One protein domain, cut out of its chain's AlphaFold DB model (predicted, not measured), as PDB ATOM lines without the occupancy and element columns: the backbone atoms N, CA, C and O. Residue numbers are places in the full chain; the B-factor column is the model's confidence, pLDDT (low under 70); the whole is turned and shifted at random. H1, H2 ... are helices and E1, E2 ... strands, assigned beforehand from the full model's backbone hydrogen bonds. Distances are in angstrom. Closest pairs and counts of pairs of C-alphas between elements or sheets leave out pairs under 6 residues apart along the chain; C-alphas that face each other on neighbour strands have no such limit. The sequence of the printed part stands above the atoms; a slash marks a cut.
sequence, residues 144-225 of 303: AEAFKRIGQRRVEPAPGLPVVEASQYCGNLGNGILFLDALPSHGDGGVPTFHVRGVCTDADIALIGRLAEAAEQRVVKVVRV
ATOM      1  N   ALA A 144     123.277 124.388 147.413       89.50
ATOM      2  CA  ALA A 144     124.075 125.410 146.725       89.50
ATOM      3  C   ALA A 144     123.342 126.086 145.545       89.50
ATOM      4  O   ALA A 144     123.732 127.179 145.099       89.50
ATOM      5  N   GLU A 145     122.301 125.433 145.021       89.00
ATOM      6  CA  GLU A 145     121.387 125.986 144.023       89.00
ATOM      7  C   GLU A 145     120.340 126.903 144.671       89.00
ATOM      8  O   GLU A 145     120.094 128.007 144.180       89.00
ATOM      9  N   ALA A 146     119.771 126.471 145.801       89.19
ATOM     10  CA  ALA A 146     118.782 127.231 146.562       89.19
ATOM     11  C   ALA A 146     119.379 128.462 147.262       89.19
ATOM     12  O   ALA A 146     118.773 129.538 147.281       89.19
ATOM     13  N   PHE A 147     120.569 128.305 147.841       90.56
ATOM     14  CA  PHE A 147     121.150 129.238 148.795       90.56
ATOM     15  C   PHE A 147     122.590 129.593 148.428       90.56
ATOM     16  O   PHE A 147     123.454 128.739 148.223       90.56
ATOM     17  N   LYS A 148     122.876 130.896 148.371       88.31
ATOM     18  CA  LYS A 148     124.232 131.419 148.188       88.31
ATOM     19  C   LYS A 148     124.796 131.888 149.515       88.31
ATOM     20  O   LYS A 148     124.140 132.640 150.230       88.31
ATOM     21  N   ARG A 149     126.027 131.470 149.817       88.06
ATOM     22  CA  ARG A 149     126.780 131.972 150.968       88.06
ATOM     23  C   ARG A 149     127.093 133.448 150.742       88.06
ATOM     24  O   ARG A 149     127.681 133.801 149.723       88.06
ATOM     25  N   ILE A 150     126.667 134.294 151.671       81.94
ATOM     26  CA  ILE A 150     126.841 135.752 151.605       81.94
ATOM     27  C   ILE A 150     127.873 136.274 152.603       81.94
ATOM     28  O   ILE A 150     128.329 137.404 152.453       81.94
ATOM     29  N   GLY A 151     128.276 135.465 153.587       83.50
ATOM     30  CA  GLY A 151     129.316 135.847 154.535       83.50
ATOM     31  C   GLY A 151     129.344 134.978 155.785       83.50
ATOM     32  O   GLY A 151     128.940 133.811 155.761       83.50
ATOM     33  N   GLN A 152     129.839 135.572 156.867       86.56
ATOM     34  CA  GLN A 152     129.813 135.038 158.224       86.56
ATOM     35  C   GLN A 152     129.157 136.061 159.147       86.56
ATOM     36  O   GLN A 152     129.202 137.266 158.882       86.56
ATOM     37  N   ARG A 153     128.509 135.577 160.201       79.88
ATOM     38  CA  ARG A 153     127.846 136.413 161.192       79.88
ATOM     39  C   ARG A 153     128.053 135.836 162.583       79.88
ATOM     40  O   ARG A 153     127.816 134.656 162.805       79.88
ATOM     41  N   ARG A 154     128.355 136.720 163.531       83.62
ATOM     42  CA  ARG A 154     128.276 136.458 164.968       83.62
ATOM     43  C   ARG A 154     126.821 136.309 165.397       83.62
ATOM     44  O   ARG A 154     126.060 137.278 165.348       83.62
ATOM     45  N   VAL A 155     126.429 135.095 165.759       79.50
ATOM     46  CA  VAL A 155     125.067 134.739 166.161       79.50
ATOM     47  C   VAL A 155     125.112 134.107 167.541       79.50
ATOM     48  O   VAL A 155     125.957 133.267 167.826       79.50
ATOM     49  N   GLU A 156     124.191 134.523 168.398       79.19
ATOM     50  CA  GLU A 156     123.899 133.841 169.651       79.19
ATOM     51  C   GLU A 156     122.997 132.628 169.335       79.19
ATOM     52  O   GLU A 156     121.880 132.821 168.842       79.19
ATOM     53  N   PRO A 157     123.476 131.382 169.515       72.69
ATOM     54  CA  PRO A 157     122.746 130.187 169.084       72.69
ATOM     55  C   PRO A 157     121.485 129.931 169.918       72.69
ATOM     56  O   PRO A 157     120.498 129.416 169.402       72.69
ATOM     57  N   ALA A 158     121.491 130.317 171.193       70.69
ATOM     58  CA  ALA A 158     120.316 130.369 172.054       70.69
ATOM     59  C   ALA A 158     120.535 131.444 173.130       70.69
ATOM     60  O   ALA A 158     121.695 131.718 173.444       70.69
ATOM     61  N   PRO A 159     119.466 132.026 173.706       72.19
ATOM     62  CA  PRO A 159     119.597 133.036 174.753       72.19
ATOM     63  C   PRO A 159     120.523 132.572 175.887       72.19
ATOM     64  O   PRO A 159     120.293 131.521 176.484       72.19
ATOM     65  N   GLY A 160     121.567 133.348 176.174       72.56
ATOM     66  CA  GLY A 160     122.567 133.071 177.207       72.56
ATOM     67  C   GLY A 160     123.749 132.198 176.769       72.56
ATOM     68  O   GLY A 160     124.644 131.966 177.580       72.56
ATOM     69  N   LEU A 161     123.796 131.722 175.518       76.25
ATOM     70  CA  LEU A 161     124.945 130.975 174.989       76.25
ATOM     71  C   LEU A 161     126.015 131.902 174.394       76.25
ATOM     72  O   LEU A 161     125.700 132.985 173.894       76.25
ATOM     73  N   PRO A 162     127.297 131.486 174.396       80.88
ATOM     74  CA  PRO A 162     128.358 132.276 173.792       80.88
ATOM     75  C   PRO A 162     128.099 132.484 172.300       80.88
ATOM     76  O   PRO A 162     127.678 131.582 171.575       80.88
ATOM     77  N   VAL A 163     128.382 133.700 171.842       83.25
ATOM     78  CA  VAL A 163     128.235 134.092 170.442       83.25
ATOM     79  C   VAL A 163     129.203 133.293 169.574       83.25
ATOM     80  O   VAL A 163     130.413 133.308 169.806       83.25
ATOM     81  N   VAL A 164     128.673 132.652 168.535       85.31
ATOM     82  CA  VAL A 164     129.444 131.848 167.582       85.31
ATOM     83  C   VAL A 164     129.481 132.487 166.201       85.31
ATOM     84  O   VAL A 164     128.567 133.207 165.803       85.31
ATOM     85  N   GLU A 165     130.540 132.205 165.449       87.62
ATOM     86  CA  GLU A 165     130.615 132.546 164.028       87.62
ATOM     87  C   GLU A 165     129.808 131.530 163.210       87.62
ATOM     88  O   GLU A 165     130.162 130.355 163.126       87.62
ATOM     89  N   ALA A 166     128.722 131.990 162.593       87.69
ATOM     90  CA  ALA A 166     127.850 131.199 161.734       87.69
ATOM     91  C   ALA A 166     128.060 131.571 160.263       87.69
ATOM     92  O   ALA A 166     128.206 132.748 159.919       87.69
ATOM     93  N   SER A 167     128.028 130.587 159.362       89.94
ATOM     94  CA  SER A 167     128.027 130.883 157.923       89.94
ATOM     95  C   SER A 167     126.651 131.382 157.502       89.94
ATOM     96  O   SER A 167     125.646 130.715 157.740       89.94
ATOM     97  N   GLN A 168     126.604 132.541 156.851       89.50
ATOM     98  CA  GLN A 168     125.355 133.160 156.433       89.50
ATOM     99  C   GLN A 168     125.056 132.862 154.965       89.50
ATOM    100  O   GLN A 168     125.900 133.064 154.086       89.50
ATOM    101  N   TYR A 169     123.819 132.461 154.692       90.06
ATOM    102  CA  TYR A 169     123.305 132.165 153.365       90.06
ATOM    103  C   TYR A 169     122.041 132.971 153.057       90.06
ATOM    104  O   TYR A 169     121.309 133.395 153.952       90.06
ATOM    105  N   CYS A 170     121.782 133.177 151.768       86.00
ATOM    106  CA  CYS A 170     120.600 133.862 151.257       86.00
ATOM    107  C   CYS A 170     120.007 133.096 150.071       86.00
ATOM    108  O   CYS A 170     120.743 132.661 149.183       86.00
ATOM    109  N   GLY A 171     118.679 132.996 150.023       86.31
ATOM    110  CA  GLY A 171     117.938 132.359 148.932       86.31
ATOM    111  C   GLY A 171     116.511 132.887 148.810       86.31
ATOM    112  O   GLY A 171     116.080 133.727 149.599       86.31
ATOM    113  N   ASN A 172     115.784 132.420 147.796       86.25
ATOM    114  CA  ASN A 172     114.370 132.739 147.597       86.25
ATOM    115  C   ASN A 172     113.656 131.545 146.950       86.25
ATOM    116  O   ASN A 172     113.882 131.250 145.776       86.25
ATOM    117  N   LEU A 173     112.785 130.894 147.722       85.69
ATOM    118  CA  LEU A 173     112.004 129.727 147.294       85.69
ATOM    119  C   LEU A 173     110.639 130.104 146.685       85.69
ATOM    120  O   LEU A 173     109.894 129.235 146.253       85.69
ATOM    121  N   GLY A 174     110.307 131.399 146.610       76.56
ATOM    122  CA  GLY A 174     109.087 131.908 145.969       76.56
ATOM    123  C   GLY A 174     108.247 132.813 146.867       76.56
ATOM    124  O   GLY A 174     107.631 133.755 146.374       76.56
ATOM    125  N   ASN A 175     108.290 132.595 148.183       73.88
ATOM    126  CA  ASN A 175     107.509 133.356 149.167       73.88
ATOM    127  C   ASN A 175     108.212 134.628 149.678       73.88
ATOM    128  O   ASN A 175     107.606 135.446 150.372       73.88
ATOM    129  N   GLY A 176     109.486 134.820 149.332       72.06
ATOM    130  CA  GLY A 176     110.293 135.946 149.787       72.06
ATOM    131  C   GLY A 176     111.758 135.571 149.996       72.06
ATOM    132  O   GLY A 176     112.163 134.425 149.817       72.06
ATOM    133  N   ILE A 177     112.570 136.563 150.369       80.44
ATOM    134  CA  ILE A 177     113.983 136.334 150.697       80.44
ATOM    135  C   ILE A 177     114.071 135.599 152.032       80.44
ATOM    136  O   ILE A 177     113.472 136.026 153.022       80.44
ATOM    137  N   LEU A 178     114.875 134.544 152.047       84.56
ATOM    138  CA  LEU A 178     115.237 133.782 153.228       84.56
ATOM    139  C   LEU A 178     116.708 134.015 153.555       84.56
ATOM    140  O   LEU A 178     117.565 133.964 152.668       84.56
ATOM    141  N   PHE A 179     116.986 134.238 154.835       87.38
ATOM    142  CA  PHE A 179     118.333 134.278 155.390       87.38
ATOM    143  C   PHE A 179     118.521 133.081 156.306       87.38
ATOM    144  O   PHE A 179     117.683 132.831 157.172       87.38
ATOM    145  N   LEU A 180     119.609 132.347 156.100       90.94
ATOM    146  CA  LEU A 180     119.951 131.182 156.902       90.94
ATOM    147  C   LEU A 180     121.290 131.433 157.582       90.94
ATOM    148  O   LEU A 180     122.247 131.825 156.917       90.94
ATOM    149  N   ASP A 181     121.359 131.180 158.882       91.19
ATOM    150  CA  ASP A 181     122.619 131.135 159.617       91.19
ATOM    151  C   ASP A 181     122.909 129.664 159.958       91.19
ATOM    152  O   ASP A 181     122.143 129.032 160.684       91.19
ATOM    153  N   ALA A 182     123.976 129.103 159.385       90.75
ATOM    154  CA  ALA A 182     124.436 127.745 159.667       90.75
ATOM    155  C   ALA A 182     125.369 127.776 160.879       90.75
ATOM    156  O   ALA A 182     126.508 128.254 160.783       90.75
ATOM    157  N   LEU A 183     124.854 127.322 162.018       87.00
ATOM    158  CA  LEU A 183     125.574 127.267 163.280       87.00
ATOM    159  C   LEU A 183     126.499 126.045 163.302       87.00
ATOM    160  O   LEU A 183     126.079 124.956 162.892       87.00
ATOM    161  N   PRO A 184     127.739 126.199 163.795       79.12
ATOM    162  CA  PRO A 184     128.635 125.068 163.969       79.12
ATOM    163  C   PRO A 184     128.060 124.077 164.989       79.12
ATOM    164  O   PRO A 184     127.438 124.466 165.979       79.12
ATOM    165  N   SER A 185     128.290 122.784 164.758       73.50
ATOM    166  CA  SER A 185     128.030 121.736 165.747       73.50
ATOM    167  C   SER A 185     128.837 122.013 167.018       73.50
ATOM    168  O   SER A 185     130.061 122.120 166.958       73.50
ATOM    169  N   HIS A 186     128.176 122.116 168.169       62.31
ATOM    170  CA  HIS A 186     128.864 122.170 169.457       62.31
ATOM    171  C   HIS A 186     129.139 120.747 169.956       62.31
ATOM    172  O   HIS A 186     128.201 120.016 170.265       62.31
ATOM    173  N   GLY A 187     130.420 120.377 170.045       56.25
ATOM    174  CA  GLY A 187     130.869 119.079 170.561       56.25
ATOM    175  C   GLY A 187     130.837 117.932 169.544       56.25
ATOM    176  O   GLY A 187     130.221 118.025 168.478       56.25
ATOM    177  N   ASP A 188     131.529 116.847 169.897       45.47
ATOM    178  CA  ASP A 188     131.645 115.616 169.110       45.47
ATOM    179  C   ASP A 188     130.308 114.850 169.185       45.47
ATOM    180  O   ASP A 188     130.022 114.147 170.150       45.47
ATOM    181  N   GLY A 189     129.407 115.130 168.236       60.12
ATOM    182  CA  GLY A 189     128.022 114.629 168.221       60.12
ATOM    183  C   GLY A 189     126.932 115.706 168.109       60.12
ATOM    184  O   GLY A 189     125.749 115.377 168.034       60.12
ATOM    185  N   GLY A 190     127.294 116.994 168.066       69.88
ATOM    186  CA  GLY A 190     126.326 118.077 167.889       69.88
ATOM    187  C   GLY A 190     125.677 118.075 166.498       69.88
ATOM    188  O   GLY A 190     126.365 118.118 165.475       69.88
ATOM    189  N   VAL A 191     124.346 118.093 166.441       80.25
ATOM    190  CA  VAL A 191     123.591 118.217 165.183       80.25
ATOM    191  C   VAL A 191     123.728 119.656 164.646       80.25
ATOM    192  O   VAL A 191     123.371 120.596 165.365       80.25
ATOM    193  N   PRO A 192     124.224 119.872 163.408       85.50
ATOM    194  CA  PRO A 192     124.293 121.200 162.799       85.50
ATOM    195  C   PRO A 192     122.927 121.861 162.802       85.50
ATOM    196  O   PRO A 192     121.930 121.228 162.455       85.50
ATOM    197  N   THR A 193     122.875 123.136 163.178       89.81
ATOM    198  CA  THR A 193     121.605 123.855 163.282       89.81
ATOM    199  C   THR A 193     121.558 125.015 162.295       89.81
ATOM    200  O   THR A 193     122.443 125.865 162.272       89.81
ATOM    201  N   PHE A 194     120.500 125.075 161.493       91.56
ATOM    202  CA  PHE A 194     120.226 126.168 160.570       91.56
ATOM    203  C   PHE A 194     119.118 127.051 161.128       91.56
ATOM    204  O   PHE A 194     117.978 126.622 161.300       91.56
ATOM    205  N   HIS A 195     119.451 128.310 161.377       90.75
ATOM    206  CA  HIS A 195     118.506 129.337 161.790       90.75
ATOM    207  C   HIS A 195     117.915 130.033 160.568       90.75
ATOM    208  O   HIS A 195     118.622 130.749 159.863       90.75
ATOM    209  N   VAL A 196     116.619 129.839 160.320       89.00
ATOM    210  CA  VAL A 196     115.896 130.405 159.174       89.00
ATOM    211  C   VAL A 196     115.159 131.676 159.586       89.00
ATOM    212  O   VAL A 196     114.405 131.703 160.564       89.00
ATOM    213  N   ARG A 197     115.366 132.734 158.801       84.75
ATOM    214  CA  ARG A 197     114.734 134.049 158.938       84.75
ATOM    215  C   ARG A 197     114.084 134.456 157.618       84.75
ATOM    216  O   ARG A 197     114.669 134.267 156.553       84.75
ATOM    217  N   GLY A 198     112.903 135.065 157.692       76.88
ATOM    218  CA  GLY A 198     112.103 135.464 156.527       76.88
ATOM    219  C   GLY A 198     110.768 134.723 156.432       76.88
ATOM    220  O   GLY A 198     110.439 133.893 157.278       76.88
ATOM    221  N   VAL A 199     109.972 135.055 155.412       76.44
ATOM    222  CA  VAL A 199     108.651 134.448 155.194       76.44
ATOM    223  C   VAL A 199     108.838 133.060 154.585       76.44
ATOM    224  O   VAL A 199     109.154 132.940 153.406       76.44
ATOM    225  N   CYS A 200     108.657 132.027 155.405       79.50
ATOM    226  CA  CYS A 200     108.761 130.620 155.028       79.50
ATOM    227  C   CYS A 200     107.549 129.839 155.547       79.50
ATOM    228  O   CYS A 200     107.041 130.100 156.641       79.50
ATOM    229  N   THR A 201     107.093 128.890 154.738       83.81
ATOM    230  CA  THR A 201     106.082 127.889 155.090       83.81
ATOM    231  C   THR A 201     106.733 126.674 155.751       83.81
ATOM    232  O   THR A 201     107.945 126.484 155.658       83.81
ATOM    233  N   ASP A 202     105.942 125.803 156.375       85.19
ATOM    234  CA  ASP A 202     106.470 124.552 156.937       85.19
ATOM    235  C   ASP A 202     107.037 123.631 155.840       85.19
ATOM    236  O   ASP A 202     108.031 122.935 156.056       85.19
ATOM    237  N   ALA A 203     106.481 123.701 154.623       86.69
ATOM    238  CA  ALA A 203     107.028 123.026 153.448       86.69
ATOM    239  C   ALA A 203     108.415 123.571 153.058       86.69
ATOM    240  O   ALA A 203     109.302 122.785 152.721       86.69
ATOM    241  N   ASP A 204     108.625 124.891 153.157       88.06
ATOM    242  CA  ASP A 204     109.936 125.512 152.936       88.06
ATOM    243  C   ASP A 204     110.950 125.030 153.988       88.06
ATOM    244  O   ASP A 204     112.077 124.691 153.637       88.06
ATOM    245  N   ILE A 205     110.555 124.939 155.264       91.00
ATOM    246  CA  ILE A 205     111.419 124.433 156.346       91.00
ATOM    247  C   ILE A 205     111.810 122.969 156.107       91.00
ATOM    248  O   ILE A 205     112.992 122.632 156.193       91.00
ATOM    249  N   ALA A 206     110.850 122.114 155.748       91.94
ATOM    250  CA  ALA A 206     111.117 120.714 155.426       91.94
ATOM    251  C   ALA A 206     112.035 120.566 154.201       91.94
ATOM    252  O   ALA A 206     112.936 119.726 154.195       91.94
ATOM    253  N   LEU A 207     111.841 121.394 153.167       93.12
ATOM    254  CA  LEU A 207     112.708 121.413 151.991       93.12
ATOM    255  C   LEU A 207     114.135 121.849 152.350       93.12
ATOM    256  O   LEU A 207     115.084 121.184 151.947       93.12
ATOM    257  N   ILE A 208     114.290 122.923 153.131       93.31
ATOM    258  CA  ILE A 208     115.599 123.389 153.613       93.31
ATOM    259  C   ILE A 208     116.312 122.275 154.378       93.31
ATOM    260  O   ILE A 208     117.491 122.048 154.117       93.31
ATOM    261  N   GLY A 209     115.597 121.569 155.262       93.38
ATOM    262  CA  GLY A 209     116.121 120.421 156.003       93.38
ATOM    263  C   GLY A 209     116.701 119.368 155.071       93.38
ATOM    264  O   GLY A 209     117.898 119.112 155.128       93.38
ATOM    265  N   ARG A 210     115.902 118.862 154.122       94.31
ATOM    266  CA  ARG A 210     116.365 117.846 153.159       94.31
ATOM    267  C   ARG A 210     117.597 118.285 152.365       94.31
ATOM    268  O   ARG A 210     118.521 117.502 152.173       94.31
ATOM    269  N   LEU A 211     117.617 119.531 151.886       94.81
ATOM    270  CA  LEU A 211     118.747 120.052 151.110       94.81
ATOM    271  C   LEU A 211     120.011 120.193 151.963       94.81
ATOM    272  O   LEU A 211     121.105 119.917 151.475       94.81
ATOM    273  N   ALA A 212     119.866 120.647 153.208       92.31
ATOM    274  CA  ALA A 212     120.975 120.820 154.137       92.31
ATOM    275  C   ALA A 212     121.532 119.470 154.614       92.31
ATOM    276  O   ALA A 212     122.746 119.313 154.635       92.31
ATOM    277  N   GLU A 213     120.683 118.479 154.903       93.38
ATOM    278  CA  GLU A 213     121.114 117.115 155.253       93.38
ATOM    279  C   GLU A 213     121.907 116.467 154.122       93.38
ATOM    280  O   GLU A 213     122.983 115.916 154.350       93.38
ATOM    281  N   ALA A 214     121.418 116.595 152.886       91.75
ATOM    282  CA  ALA A 214     122.120 116.089 151.711       91.75
ATOM    283  C   ALA A 214     123.479 116.782 151.500       91.75
ATOM    284  O   ALA A 214     124.434 116.143 151.062       91.75
ATOM    285  N   ALA A 215     123.581 118.078 151.813       90.06
ATOM    286  CA  ALA A 215     124.821 118.840 151.678       90.06
ATOM    287  C   ALA A 215     125.834 118.550 152.800       90.06
ATOM    288  O   ALA A 215     127.031 118.492 152.535       90.06
ATOM    289  N   GLU A 216     125.364 118.371 154.036       87.69
ATOM    290  CA  GLU A 216     126.195 118.096 155.217       87.69
ATOM    291  C   GLU A 216     126.509 116.601 155.393       87.69
ATOM    292  O   GLU A 216     127.376 116.258 156.195       87.69
ATOM    293  N   GLN A 217     125.815 115.715 154.665       88.50
ATOM    294  CA  GLN A 217     125.905 114.249 154.779       88.50
ATOM    295  C   GLN A 217     125.621 113.724 156.198       88.50
ATOM    296  O   GLN A 217     126.130 112.687 156.617       88.50
ATOM    297  N   ARG A 218     124.797 114.453 156.953       87.75
ATOM    298  CA  ARG A 218     124.381 114.137 158.325       87.75
ATOM    299  C   ARG A 218     123.039 114.793 158.615       87.75
ATOM    300  O   ARG A 218     122.650 115.736 157.931       87.75
ATOM    301  N   VAL A 219     122.354 114.309 159.647       88.00
ATOM    302  CA  VAL A 219     121.106 114.917 160.129       88.00
ATOM    303  C   VAL A 219     121.380 116.364 160.541       88.00
ATOM    304  O   VAL A 219     122.409 116.644 161.157       88.00
ATOM    305  N   VAL A 220     120.464 117.275 160.211       90.38
ATOM    306  CA  VAL A 220     120.549 118.696 160.579       90.38
ATOM    307  C   VAL A 220     119.256 119.148 161.242       90.38
ATOM    308  O   VAL A 220     118.169 118.649 160.962       90.38
ATOM    309  N   LYS A 221     119.351 120.143 162.118       90.50
ATOM    310  CA  LYS A 221     118.195 120.773 162.748       90.50
ATOM    311  C   LYS A 221     117.904 122.093 162.052       90.50
ATOM    312  O   LYS A 221     118.781 122.944 161.956       90.50
ATOM    313  N   VAL A 222     116.672 122.313 161.604       91.06
ATOM    314  CA  VAL A 222     116.257 123.594 161.009       91.06
ATOM    315  C   VAL A 222     115.271 124.278 161.942       91.06
ATOM    316  O   VAL A 222     114.237 123.711 162.288       91.06
ATOM    317  N   VAL A 223     115.596 125.495 162.374       87.44
ATOM    318  CA  VAL A 223     114.802 126.259 163.341       87.44
ATOM    319  C   VAL A 223     114.396 127.586 162.721       87.44
ATOM    320  O   VAL A 223     115.239 128.361 162.271       87.44
ATOM    321  N   ARG A 224     113.095 127.884 162.729       86.06
ATOM    322  CA  ARG A 224     112.590 129.215 162.384       86.06
ATOM    323  C   ARG A 224     112.791 130.147 163.580       86.06
ATOM    324  O   ARG A 224     112.148 129.963 164.608       86.06
ATOM    325  N   VAL A 225     113.668 131.140 163.438       77.56
ATOM    326  CA  VAL A 225     114.023 132.074 164.530       77.56
ATOM    327  C   VAL A 225     113.095 133.284 164.561       77.56
ATOM    328  O   VAL A 225     112.760 133.798 165.622       77.56
TER     329      VAL A 225
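Overview. This is residues 144 to 225 of the 303 residues of an uncharacterized protein of Sphingobium quisquiliarum P25 (UniProt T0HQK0). A strongly twisted wall of five strands, in the order E1 E2 E3 E4 E5, has one helix, H1, over one face toward its E4 and E5 side. Edge strand E1 bends by 74 degrees. The 82 printed residues, class mixed, run E1 E2 E3 E4 H1 E5; the sheet is mixed. The whole is compact, radius of gyration of the C-alphas 12.1 A, spans 34 by 23 by 21 A.

Arrangement. E1, residues 147 to 155, E2, 164 to 172, E3, 177 to 183, and E4, 193 to 197, form a meander, each the antiparallel neighbour of the one before. Within hydrogen-bond range are N 153 and O 166, 2.9 A, N 169 and O 180, 2.8 A, and N 181 and O 195, 2.9 A. H1, residues 202 to 216, is on the sheet, height 8.6 A, slantwise at 38 degrees to E4 on the local plane; every O i to N i+4 pair is within hydrogen-bond range. E5, residues 221 to 224, is parallel to E4, with N 194 and O 221 2.8 A apart; E4, H1 and E5 make a strand-helix-strand unit, parallel strands joined through a helix, its crossover right-handed. The closest C-alphas of H1 and E5, Gly 209 and Val 222, are 5.9 A apart.

Along the chain. E1 begins at C-alpha 147 (121.150, 129.238, 148.795); E5 ends at C-alpha 224 (112.590, 129.215, 162.384). E2 measures 25.0 A, H1 20.8 A.

Size, cuts and confidence. The farthest C-alphas, Gly 174 and Asp 188, are 36.2 A apart. The printed part has no cut and no long link; pLDDT is under 70 at residues 186 to 190.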